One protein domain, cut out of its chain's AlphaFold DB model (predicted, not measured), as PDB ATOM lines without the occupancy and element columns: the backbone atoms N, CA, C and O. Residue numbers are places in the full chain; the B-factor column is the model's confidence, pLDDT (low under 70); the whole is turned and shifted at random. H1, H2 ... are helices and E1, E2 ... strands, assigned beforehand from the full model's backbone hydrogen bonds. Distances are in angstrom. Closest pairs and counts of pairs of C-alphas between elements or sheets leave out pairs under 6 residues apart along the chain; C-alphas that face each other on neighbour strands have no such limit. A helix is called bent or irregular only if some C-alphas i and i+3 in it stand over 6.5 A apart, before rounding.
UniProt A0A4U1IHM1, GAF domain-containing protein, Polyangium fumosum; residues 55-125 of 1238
ATOM      1  N   GLU A  55     118.032 144.719 104.652       88.44
ATOM      2  CA  GLU A  55     119.322 144.391 104.042       88.44
ATOM      3  C   GLU A  55     119.960 145.629 103.395       88.44
ATOM      4  O   GLU A  55     121.115 145.956 103.662       88.44
ATOM      5  N   THR A  56     119.180 146.400 102.639       90.81
ATOM      6  CA  THR A  56     119.621 147.658 102.024       90.81
ATOM      7  C   THR A  56     120.001 148.687 103.083       90.81
ATOM      8  O   THR A  56     120.998 149.393 102.934       90.81
ATOM      9  N   LEU A  57     119.240 148.772 104.179       89.31
ATOM     10  CA  LEU A  57     119.574 149.664 105.284       89.31
ATOM     11  C   LEU A  57     120.846 149.216 106.020       89.31
ATOM     12  O   LEU A  57     121.657 150.059 106.394       89.31
ATOM     13  N   HIS A  58     121.047 147.909 106.203       90.38
ATOM     14  CA  HIS A  58     122.288 147.357 106.755       90.38
ATOM     15  C   HIS A  58     123.497 147.739 105.908       90.38
ATOM     16  O   HIS A  58     124.474 148.254 106.452       90.38
ATOM     17  N   HIS A  59     123.404 147.584 104.587       89.44
ATOM     18  CA  HIS A  59     124.445 148.033 103.664       89.44
ATOM     19  C   HIS A  59     124.675 149.544 103.735       89.44
ATOM     20  O   HIS A  59     125.820 149.978 103.814       89.44
ATOM     21  N   LEU A  60     123.609 150.346 103.808       90.88
ATOM     22  CA  LEU A  60     123.724 151.799 103.943       90.88
ATOM     23  C   LEU A  60     124.479 152.202 105.219       90.88
ATOM     24  O   LEU A  60     125.334 153.086 105.176       90.88
ATOM     25  N   VAL A  61     124.178 151.567 106.356       90.62
ATOM     26  CA  VAL A  61     124.865 151.829 107.632       90.62
ATOM     27  C   VAL A  61     126.328 151.381 107.557       90.62
ATOM     28  O   VAL A  61     127.207 152.121 108.000       90.62
ATOM     29  N   ALA A  62     126.598 150.212 106.968       89.19
ATOM     30  CA  ALA A  62     127.950 149.688 106.775       89.19
ATOM     31  C   ALA A  62     128.807 150.643 105.930       89.19
ATOM     32  O   ALA A  62     129.898 151.031 106.353       89.19
ATOM     33  N   ASP A  63     128.270 151.100 104.796       88.69
ATOM     34  CA  ASP A  63     128.930 152.049 103.898       88.69
ATOM     35  C   ASP A  63     129.159 153.403 104.582       88.69
ATOM     36  O   ASP A  63     130.256 153.960 104.511       88.69
ATOM     37  N   THR A  64     128.157 153.909 105.311       88.19
ATOM     38  CA  THR A  64     128.244 155.196 106.028       88.19
ATOM     39  C   THR A  64     129.357 155.190 107.079       88.19
ATOM     40  O   THR A  64     130.056 156.189 107.249       88.19
ATOM     41  N   LEU A  65     129.549 154.065 107.773       87.75
ATOM     42  CA  LEU A  65     130.590 153.909 108.793       87.75
ATOM     43  C   LEU A  65     131.902 153.344 108.232       87.75
ATOM     44  O   LEU A  65     132.882 153.248 108.967       87.75
ATOM     45  N   THR A  66     131.954 153.013 106.937       85.62
ATOM     46  CA  THR A  66     133.107 152.350 106.302       85.62
ATOM     47  C   THR A  66     133.509 151.066 107.053       85.62
ATOM     48  O   THR A  66     134.687 150.796 107.290       85.62
ATOM     49  N   SER A  67     132.512 150.278 107.460       84.69
ATOM     50  CA  SER A  67     132.659 149.044 108.248       84.69
ATOM     51  C   SER A  67     132.077 147.844 107.500       84.69
ATOM     52  O   SER A  67     131.346 148.003 106.522       84.69
ATOM     53  N   ARG A  68     132.398 146.621 107.937       82.69
ATOM     54  CA  ARG A  68     131.813 145.419 107.320       82.69
ATOM     55  C   ARG A  68     130.358 145.226 107.774       82.69
ATOM     56  O   ARG A  68     130.060 145.536 108.930       82.69
ATOM     57  N   PRO A  69     129.453 144.698 106.926       80.62
ATOM     58  CA  PRO A  69     128.050 144.477 107.293       80.62
ATOM     59  C   PRO A  69     127.867 143.663 108.582       80.62
ATOM     60  O   PRO A  69     127.001 143.984 109.392       80.62
ATOM     61  N   GLU A  70     128.730 142.672 108.823       82.69
ATOM     62  CA  GLU A  70     128.685 141.827 110.023       82.69
ATOM     63  C   GLU A  70     129.045 142.597 111.305       82.69
ATOM     64  O   GLU A  70     128.613 142.238 112.397       82.69
ATOM     65  N   GLU A  71     129.834 143.667 111.193       82.19
ATOM     66  CA  GLU A  71     130.247 144.482 112.337       82.19
ATOM     67  C   GLU A  71     129.129 145.442 112.758       82.19
ATOM     68  O   GLU A  71     128.950 145.683 113.950       82.19
ATOM     69  N   VAL A  72     128.342 145.950 111.799       89.19
ATOM     70  CA  VAL A  72     127.271 146.932 112.037       89.19
ATOM     71  C   VAL A  72     125.886 146.319 112.242       89.19
ATOM     72  O   VAL A  72     124.968 147.063 112.576       89.19
ATOM     73  N   GLU A  73     125.720 145.000 112.100       87.19
ATOM     74  CA  GLU A  73     124.425 144.295 112.154       87.19
ATOM     75  C   GLU A  73     123.559 144.740 113.345       87.19
ATOM     76  O   GLU A  73     122.404 145.137 113.193       87.19
ATOM     77  N   SER A  74     124.150 144.769 114.541       86.25
ATOM     78  CA  SER A  74     123.456 145.141 115.781       86.25
ATOM     79  C   SER A  74     123.001 146.609 115.833       86.25
ATOM     80  O   SER A  74     121.954 146.916 116.412       86.25
ATOM     81  N   LEU A  75     123.761 147.524 115.221       88.19
ATOM     82  CA  LEU A  75     123.400 148.936 115.093       88.19
ATOM     83  C   LEU A  75     122.372 149.125 113.981       88.19
ATOM     84  O   LEU A  75     121.395 149.841 114.172       88.19
ATOM     85  N   ALA A  76     122.556 148.465 112.844       89.50
ATOM     86  CA  ALA A  76     121.676 148.582 111.697       89.50
ATOM     87  C   ALA A  76     120.283 147.984 111.963       89.50
ATOM     88  O   ALA A  76     119.287 148.564 111.535       89.50
ATOM     89  N   GLU A  77     120.181 146.909 112.753       87.81
ATOM     90  CA  GLU A  77     118.908 146.411 113.295       87.81
ATOM     91  C   GLU A  77     118.205 147.453 114.165       87.81
ATOM     92  O   GLU A  77     117.006 147.679 114.014       87.81
ATOM     93  N   LEU A  78     118.946 148.134 115.044       85.19
ATOM     94  CA  LEU A  78     118.384 149.193 115.879       85.19
ATOM     95  C   LEU A  78     117.929 150.393 115.037       85.19
ATOM     96  O   LEU A  78     116.850 150.937 115.277       85.19
ATOM     97  N   VAL A  79     118.717 150.789 114.035       86.44
ATOM     98  CA  VAL A  79     118.345 151.851 113.091       86.44
ATOM     99  C   VAL A  79     117.081 151.435 112.335       86.44
ATOM    100  O   VAL A  79     116.151 152.233 112.243       86.44
ATOM    101  N   TYR A  80     116.976 150.191 111.857       84.62
ATOM    102  CA  TYR A  80     115.776 149.691 111.176       84.62
ATOM    103  C   TYR A  80     114.546 149.679 112.094       84.62
ATOM    104  O   TYR A  80     113.480 150.146 111.695       84.62
ATOM    105  N   GLU A  81     114.687 149.191 113.329       80.12
ATOM    106  CA  GLU A  81     113.622 149.153 114.341       80.12
ATOM    107  C   GLU A  81     113.051 150.554 114.600       80.12
ATOM    108  O   GLU A  81     111.831 150.737 114.627       80.12
ATOM    109  N   LYS A  82     113.936 151.550 114.710       75.62
ATOM    110  CA  LYS A  82     113.578 152.939 115.019       75.62
ATOM    111  C   LYS A  82     113.067 153.731 113.820       75.62
ATOM    112  O   LYS A  82     112.269 154.645 113.987       75.62
ATOM    113  N   THR A  83     113.498 153.393 112.608       78.94
ATOM    114  CA  THR A  83     113.245 154.218 111.408       78.94
ATOM    115  C   THR A  83     112.300 153.562 110.411       78.94
ATOM    116  O   THR A  83     111.847 154.214 109.467       78.94
ATOM    117  N   ARG A  84     112.002 152.271 110.614       78.31
ATOM    118  CA  ARG A  84     111.207 151.408 109.728       78.31
ATOM    119  C   ARG A  84     111.644 151.502 108.264       78.31
ATOM    120  O   ARG A  84     110.804 151.501 107.368       78.31
ATOM    121  N   GLY A  85     112.953 151.629 108.033       77.50
ATOM    122  CA  GLY A  85     113.538 151.672 106.695       77.50
ATOM    123  C   GLY A  85     113.444 153.021 105.980       77.50
ATOM    124  O   GLY A  85     113.826 153.117 104.820       77.50
ATOM    125  N   ASN A  86     112.947 154.092 106.604       79.44
ATOM    126  CA  ASN A  86     112.928 155.400 105.946       79.44
ATOM    127  C   ASN A  86     114.366 155.980 105.853       79.44
ATOM    128  O   ASN A  86     114.965 156.236 106.900       79.44
ATOM    129  N   PRO A  87     114.915 156.234 104.644       79.12
ATOM    130  CA  PRO A  87     116.309 156.662 104.479       79.12
ATOM    131  C   PRO A  87     116.646 157.981 105.186       79.12
ATOM    132  O   PRO A  87     117.710 158.110 105.789       79.12
ATOM    133  N   PHE A  88     115.737 158.961 105.138       73.44
ATOM    134  CA  PHE A  88     115.932 160.250 105.804       73.44
ATOM    135  C   PHE A  88     115.962 160.072 107.327       73.44
ATOM    136  O   PHE A  88     116.810 160.649 108.004       73.44
ATOM    137  N   PHE A  89     115.089 159.215 107.864       72.56
ATOM    138  CA  PHE A  89     115.039 158.924 109.299       72.56
ATOM    139  C   PHE A  89     116.264 158.138 109.768       72.56
ATOM    140  O   PHE A  89     116.788 158.428 110.839       72.56
ATOM    141  N   ALA A  90     116.761 157.200 108.962       80.44
ATOM    142  CA  ALA A  90     118.013 156.496 109.222       80.44
ATOM    143  C   ALA A  90     119.211 157.436 109.292       80.44
ATOM    144  O   ALA A  90     119.972 157.382 110.258       80.44
ATOM    145  N   HIS A  91     119.337 158.340 108.321       80.88
ATOM    146  CA  HIS A  91     120.382 159.356 108.333       80.88
ATOM    147  C   HIS A  91     120.285 160.251 109.577       80.88
ATOM    148  O   HIS A  91     121.263 160.386 110.311       80.88
ATOM    149  N   GLN A  92     119.105 160.819 109.859       71.25
ATOM    150  CA  GLN A  92     118.925 161.718 111.001       71.25
ATOM    151  C   GLN A  92     119.207 161.016 112.332       71.25
ATOM    152  O   GLN A  92     119.871 161.580 113.197       71.25
ATOM    153  N   PHE A  93     118.760 159.768 112.479       79.44
ATOM    154  CA  PHE A  93     119.015 158.977 113.674       79.44
ATOM    155  C   PHE A  93     120.518 158.751 113.885       79.44
ATOM    156  O   PHE A  93     121.015 158.993 114.982       79.44
ATOM    157  N   LEU A  94     121.273 158.380 112.841       84.00
ATOM    158  CA  LEU A  94     122.734 158.232 112.920       84.00
ATOM    159  C   LEU A  94     123.442 159.549 113.282       84.00
ATOM    160  O   LEU A  94     124.352 159.540 114.113       84.00
ATOM    161  N   VAL A  95     123.001 160.677 112.713       78.69
ATOM    162  CA  VAL A  95     123.520 162.013 113.059       78.69
ATOM    163  C   VAL A  95     123.266 162.326 114.535       78.69
ATOM    164  O   VAL A  95     124.208 162.676 115.244       78.69
ATOM    165  N   THR A  96     122.049 162.104 115.038       74.44
ATOM    166  CA  THR A  96     121.713 162.308 116.458       74.44
ATOM    167  C   THR A  96     122.550 161.418 117.381       74.44
ATOM    168  O   THR A  96     122.992 161.868 118.442       74.44
ATOM    169  N   LEU A  97     122.817 160.164 116.999       82.75
ATOM    170  CA  LEU A  97     123.705 159.287 117.770       82.75
ATOM    171  C   LEU A  97     125.137 159.828 117.832       82.75
ATOM    172  O   LEU A  97     125.779 159.722 118.880       82.75
ATOM    173  N   ASN A  98     125.632 160.419 116.745       83.06
ATOM    174  CA  ASN A  98     126.951 161.043 116.710       83.06
ATOM    175  C   ASN A  98     127.003 162.323 117.565       83.06
ATOM    176  O   ASN A  98     127.874 162.456 118.423       83.06
ATOM    177  N   GLU A  99     126.030 163.225 117.419       75.50
ATOM    178  CA  GLU A  99     125.941 164.474 118.195       75.50
ATOM    179  C   GLU A  99     125.851 164.218 119.706       75.50
ATOM    180  O   GLU A  99     126.510 164.888 120.507       75.50
ATOM    181  N   ARG A 100     125.103 163.184 120.111       77.25
ATOM    182  CA  ARG A 100     124.994 162.757 121.516       77.25
ATOM    183  C   ARG A 100     126.197 161.938 122.001       77.25
ATOM    184  O   ARG A 100     126.187 161.446 123.128       77.25
ATOM    185  N   ASN A 101     127.253 161.806 121.193       79.75
ATOM    186  CA  ASN A 101     128.449 161.011 121.482       79.75
ATOM    187  C   ASN A 101     128.130 159.541 121.833       79.75
ATOM    188  O   ASN A 101     128.820 158.936 122.662       79.75
ATOM    189  N   LEU A 102     127.078 158.968 121.249       82.00
ATOM    190  CA  LEU A 102     126.695 157.557 121.388       82.00
ATOM    191  C   LEU A 102     127.261 156.691 120.252       82.00
ATOM    192  O   LEU A 102     127.482 155.494 120.437       82.00
ATOM    193  N   LEU A 103     127.542 157.320 119.113       88.25
ATOM    194  CA  LEU A 103     128.317 156.804 117.991       88.25
ATOM    195  C   LEU A 103     129.571 157.681 117.870       88.25
ATOM    196  O   LEU A 103     129.447 158.887 117.693       88.25
ATOM    197  N   ARG A 104     130.774 157.122 118.045       86.62
ATOM    198  CA  ARG A 104     132.025 157.904 118.113       86.62
ATOM    199  C   ARG A 104     133.052 157.404 117.116       86.62
ATOM    200  O   ARG A 104     133.335 156.209 117.090       86.62
ATOM    201  N   PHE A 105     133.660 158.316 116.371       84.38
ATOM    202  CA  PHE A 105     134.804 158.002 115.521       84.38
ATOM    203  C   PHE A 105     136.097 158.002 116.343       84.38
ATOM    204  O   PHE A 105     136.381 158.984 117.032       84.38
ATOM    205  N   ASP A 106     136.876 156.922 116.276       83.81
ATOM    206  CA  ASP A 106     138.208 156.836 116.877       83.81
ATOM    207  C   ASP A 106     139.280 157.216 115.833       83.81
ATOM    208  O   ASP A 106     139.526 156.451 114.893       83.81
ATOM    209  N   PRO A 107     139.954 158.376 115.977       77.00
ATOM    210  CA  PRO A 107     140.962 158.828 115.020       77.00
ATOM    211  C   PRO A 107     142.242 157.983 115.021       77.00
ATOM    212  O   PRO A 107     143.042 158.104 114.096       77.00
ATOM    213  N   SER A 108     142.478 157.178 116.065       80.12
ATOM    214  CA  SER A 108     143.700 156.377 116.212       80.12
ATOM    215  C   SER A 108     143.623 155.040 115.475       80.12
ATOM    216  O   SER A 108     144.634 154.556 114.967       80.12
ATOM    217  N   THR A 109     142.421 154.473 115.369       78.69
ATOM    218  CA  THR A 109     142.150 153.214 114.663       78.69
ATOM    219  C   THR A 109     141.398 153.416 113.347       78.69
ATOM    220  O   THR A 109     141.274 152.463 112.586       78.69
ATOM    221  N   TYR A 110     140.934 154.640 113.056       78.62
ATOM    222  CA  TYR A 110     140.078 154.983 111.911       78.62
ATOM    223  C   TYR A 110     138.767 154.178 111.863       78.62
ATOM    224  O   TYR A 110     138.252 153.878 110.788       78.62
ATOM    225  N   THR A 111     138.216 153.827 113.028       81.69
ATOM    226  CA  THR A 111     136.991 153.021 113.145       81.69
ATOM    227  C   THR A 111     135.935 153.726 113.984       81.69
ATOM    228  O   THR A 111     136.251 154.443 114.934       81.69
ATOM    229  N   TRP A 112     134.663 153.471 113.689       88.62
ATOM    230  CA  TRP A 112     133.554 153.902 114.536       88.62
ATOM    231  C   TRP A 112     133.350 152.945 115.716       88.62
ATOM    232  O   TRP A 112     133.569 151.743 115.607       88.62
ATOM    233  N   SER A 113     132.920 153.485 116.855       83.38
ATOM    234  CA  SER A 113     132.618 152.740 118.076       83.38
ATOM    235  C   SER A 113     131.243 153.128 118.616       83.38
ATOM    236  O   SER A 113     130.867 154.302 118.637       83.38
ATOM    237  N   TRP A 114     130.481 152.130 119.054       88.56
ATOM    238  CA  TRP A 114     129.152 152.299 119.638       88.56
ATOM    239  C   TRP A 114     128.880 151.189 120.653       88.56
ATOM    240  O   TRP A 114     129.559 150.161 120.684       88.56
ATOM    241  N   LYS A 115     127.872 151.395 121.503       84.00
ATOM    242  CA  LYS A 115     127.341 150.364 122.405       84.00
ATOM    243  C   LYS A 115     125.828 150.336 122.285       84.00
ATOM    244  O   LYS A 115     125.157 151.275 122.716       84.00
ATOM    245  N   VAL A 116     125.299 149.266 121.698       82.00
ATOM    246  CA  VAL A 116     123.868 149.139 121.380       82.00
ATOM    247  C   VAL A 116     123.008 149.223 122.642       82.00
ATOM    248  O   VAL A 116     121.965 149.871 122.628       82.00
ATOM    249  N   GLU A 117     123.472 148.676 123.765       78.06
ATOM    250  CA  GLU A 117     122.776 148.739 125.054       78.06
ATOM    251  C   GLU A 117     122.695 150.174 125.590       78.06
ATOM    252  O   GLU A 117     121.677 150.568 126.154       78.06
ATOM    253  N   THR A 118     123.742 150.979 125.381       78.31
ATOM    254  CA  THR A 118     123.757 152.397 125.780       78.31
ATOM    255  C   THR A 118     122.832 153.227 124.893       78.31
ATOM    256  O   THR A 118     122.135 154.103 125.396       78.31
ATOM    257  N   ILE A 119     122.764 152.915 123.595       80.38
ATOM    258  CA  ILE A 119     121.842 153.579 122.665       80.38
ATOM    259  C   ILE A 119     120.384 153.222 122.996       80.38
ATOM    260  O   ILE A 119     119.537 154.111 123.049       80.38
ATOM    261  N   ARG A 120     120.085 151.946 123.282       75.62
ATOM    262  CA  ARG A 120     118.739 151.512 123.701       75.62
ATOM    263  C   ARG A 120     118.320 152.154 125.027       75.62
ATOM    264  O   ARG A 120     117.175 152.576 125.151       75.62
ATOM    265  N   ALA A 121     119.238 152.290 125.984       70.19
ATOM    266  CA  ALA A 121     118.971 152.950 127.265       70.19
ATOM    267  C   ALA A 121     118.781 154.476 127.151       70.19
ATOM    268  O   ALA A 121     118.137 155.071 128.013       70.19
ATOM    269  N   ALA A 122     119.304 155.109 126.094       65.88
ATOM    270  CA  ALA A 122     119.160 156.545 125.842       65.88
ATOM    271  C   ALA A 122     117.757 156.957 125.344       65.88
ATOM    272  O   ALA A 122     117.508 158.149 125.185       65.88
ATOM    273  N   ASN A 123     116.846 155.994 125.120       59.75
ATOM    274  CA  ASN A 123     115.417 156.202 124.852       59.75
ATOM    275  C   ASN A 123     115.101 157.214 123.727       59.75
ATOM    276  O   ASN A 123     114.155 157.989 123.822       59.75
ATOM    277  N   VAL A 124     115.882 157.195 122.641       62.28
ATOM    278  CA  VAL A 124     115.610 158.018 121.449       62.28
ATOM    279  C   VAL A 124     114.269 157.576 120.832       62.28
ATOM    280  O   VAL A 124     114.054 156.376 120.606       62.28
ATOM    281  N   THR A 125     113.357 158.535 120.652       56.97
ATOM    282  CA  THR A 125     111.932 158.341 120.332       56.97
ATOM    283  C   THR A 125     111.687 157.670 118.971       56.97
ATOM    284  O   THR A 125     112.495 157.773 118.052       56.97
TER     285      THR A 125
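AT A GLANCE: This is residues 55 to 125 of the 1238 residues of the protein "GAF domain-containing protein" of Polyangium fumosum (UniProt A0A4U1IHM1). Helix H2 runs between two other helices, with H1 crossing it on one side and the short H4 on the other, while H3 meets the last part of H2 at a corner. A hairpin of two short strands, E1 and E2, reaches away from the helices, and its turn makes one end of the longest axis. The printed part has 71 residues, in the order H1, H2, H3, E1, E2, H4, with E1 and E2 as an antiparallel sheet of two. It is mostly helix and compact, with a radius of gyration of the C-alphas of 11.2 A and spans of 33 by 25 by 19 A.

HOW THE PARTS SIT: Start with H1, residues 55 to 65, which touches H2, residues 69 to 83; their closest C-alphas, those of His 58 and Ala 76, are 5.1 A apart. The two run opposite ways at a steep tilt of 69 degrees, only just short of about perpendicular. H2 is irregular, with C-alphas 71 and 74 lying 7.6 A apart. With residues 79 to 83 alone it touches residues 89 to 94 of H3, residues 87 to 99, about perpendicular at 73 degrees; the closest C-alphas, of Thr 83 and Phe 89, are 5.5 A apart. H1 and H3 are close but not clearly touching, at 7.8 A between C-alphas 57 and 87. Go on to the hairpin of E1, residues 103 to 106, and E2, residues 111 to 114, where N 104 and O 113 are 2.9 A apart and N 113 and O 104 2.8 A, within hydrogen-bond range. H2 and E2 are near each other, with 5 pairs of C-alphas within 10 A. H4, residues 116 to 121, only just touches H2, with 3 pairs of C-alphas within 8 A, the closest being Leu 75 and Val 116 at 6.3 A. In H1, H3 and H4 every O i to N i+4 pair is within hydrogen-bond range; in H2, 8 of 11 are.

IN THESE COORDINATES: Find C-alpha 55 at (119.322, 144.391, 104.042); from there H1 runs 15.5 A to residue 65. H2 covers 18.2 A and H3 18.5 A. E1 spans 10.0 A from C-alpha 103 at (128.317, 156.804, 117.991), and E2 10.2 A. H4 runs 8.6 A and ends with C-alpha 121 at (118.971, 152.950, 127.265).

THE WHOLE: Look to Arg 84 and Ser 108 for the two C-alphas farthest apart, at 33.5 A. The printed part has no cut, and its five links are tight. The mean pLDDT of the printed part is 81.5; residues 122 to 125 are under 70.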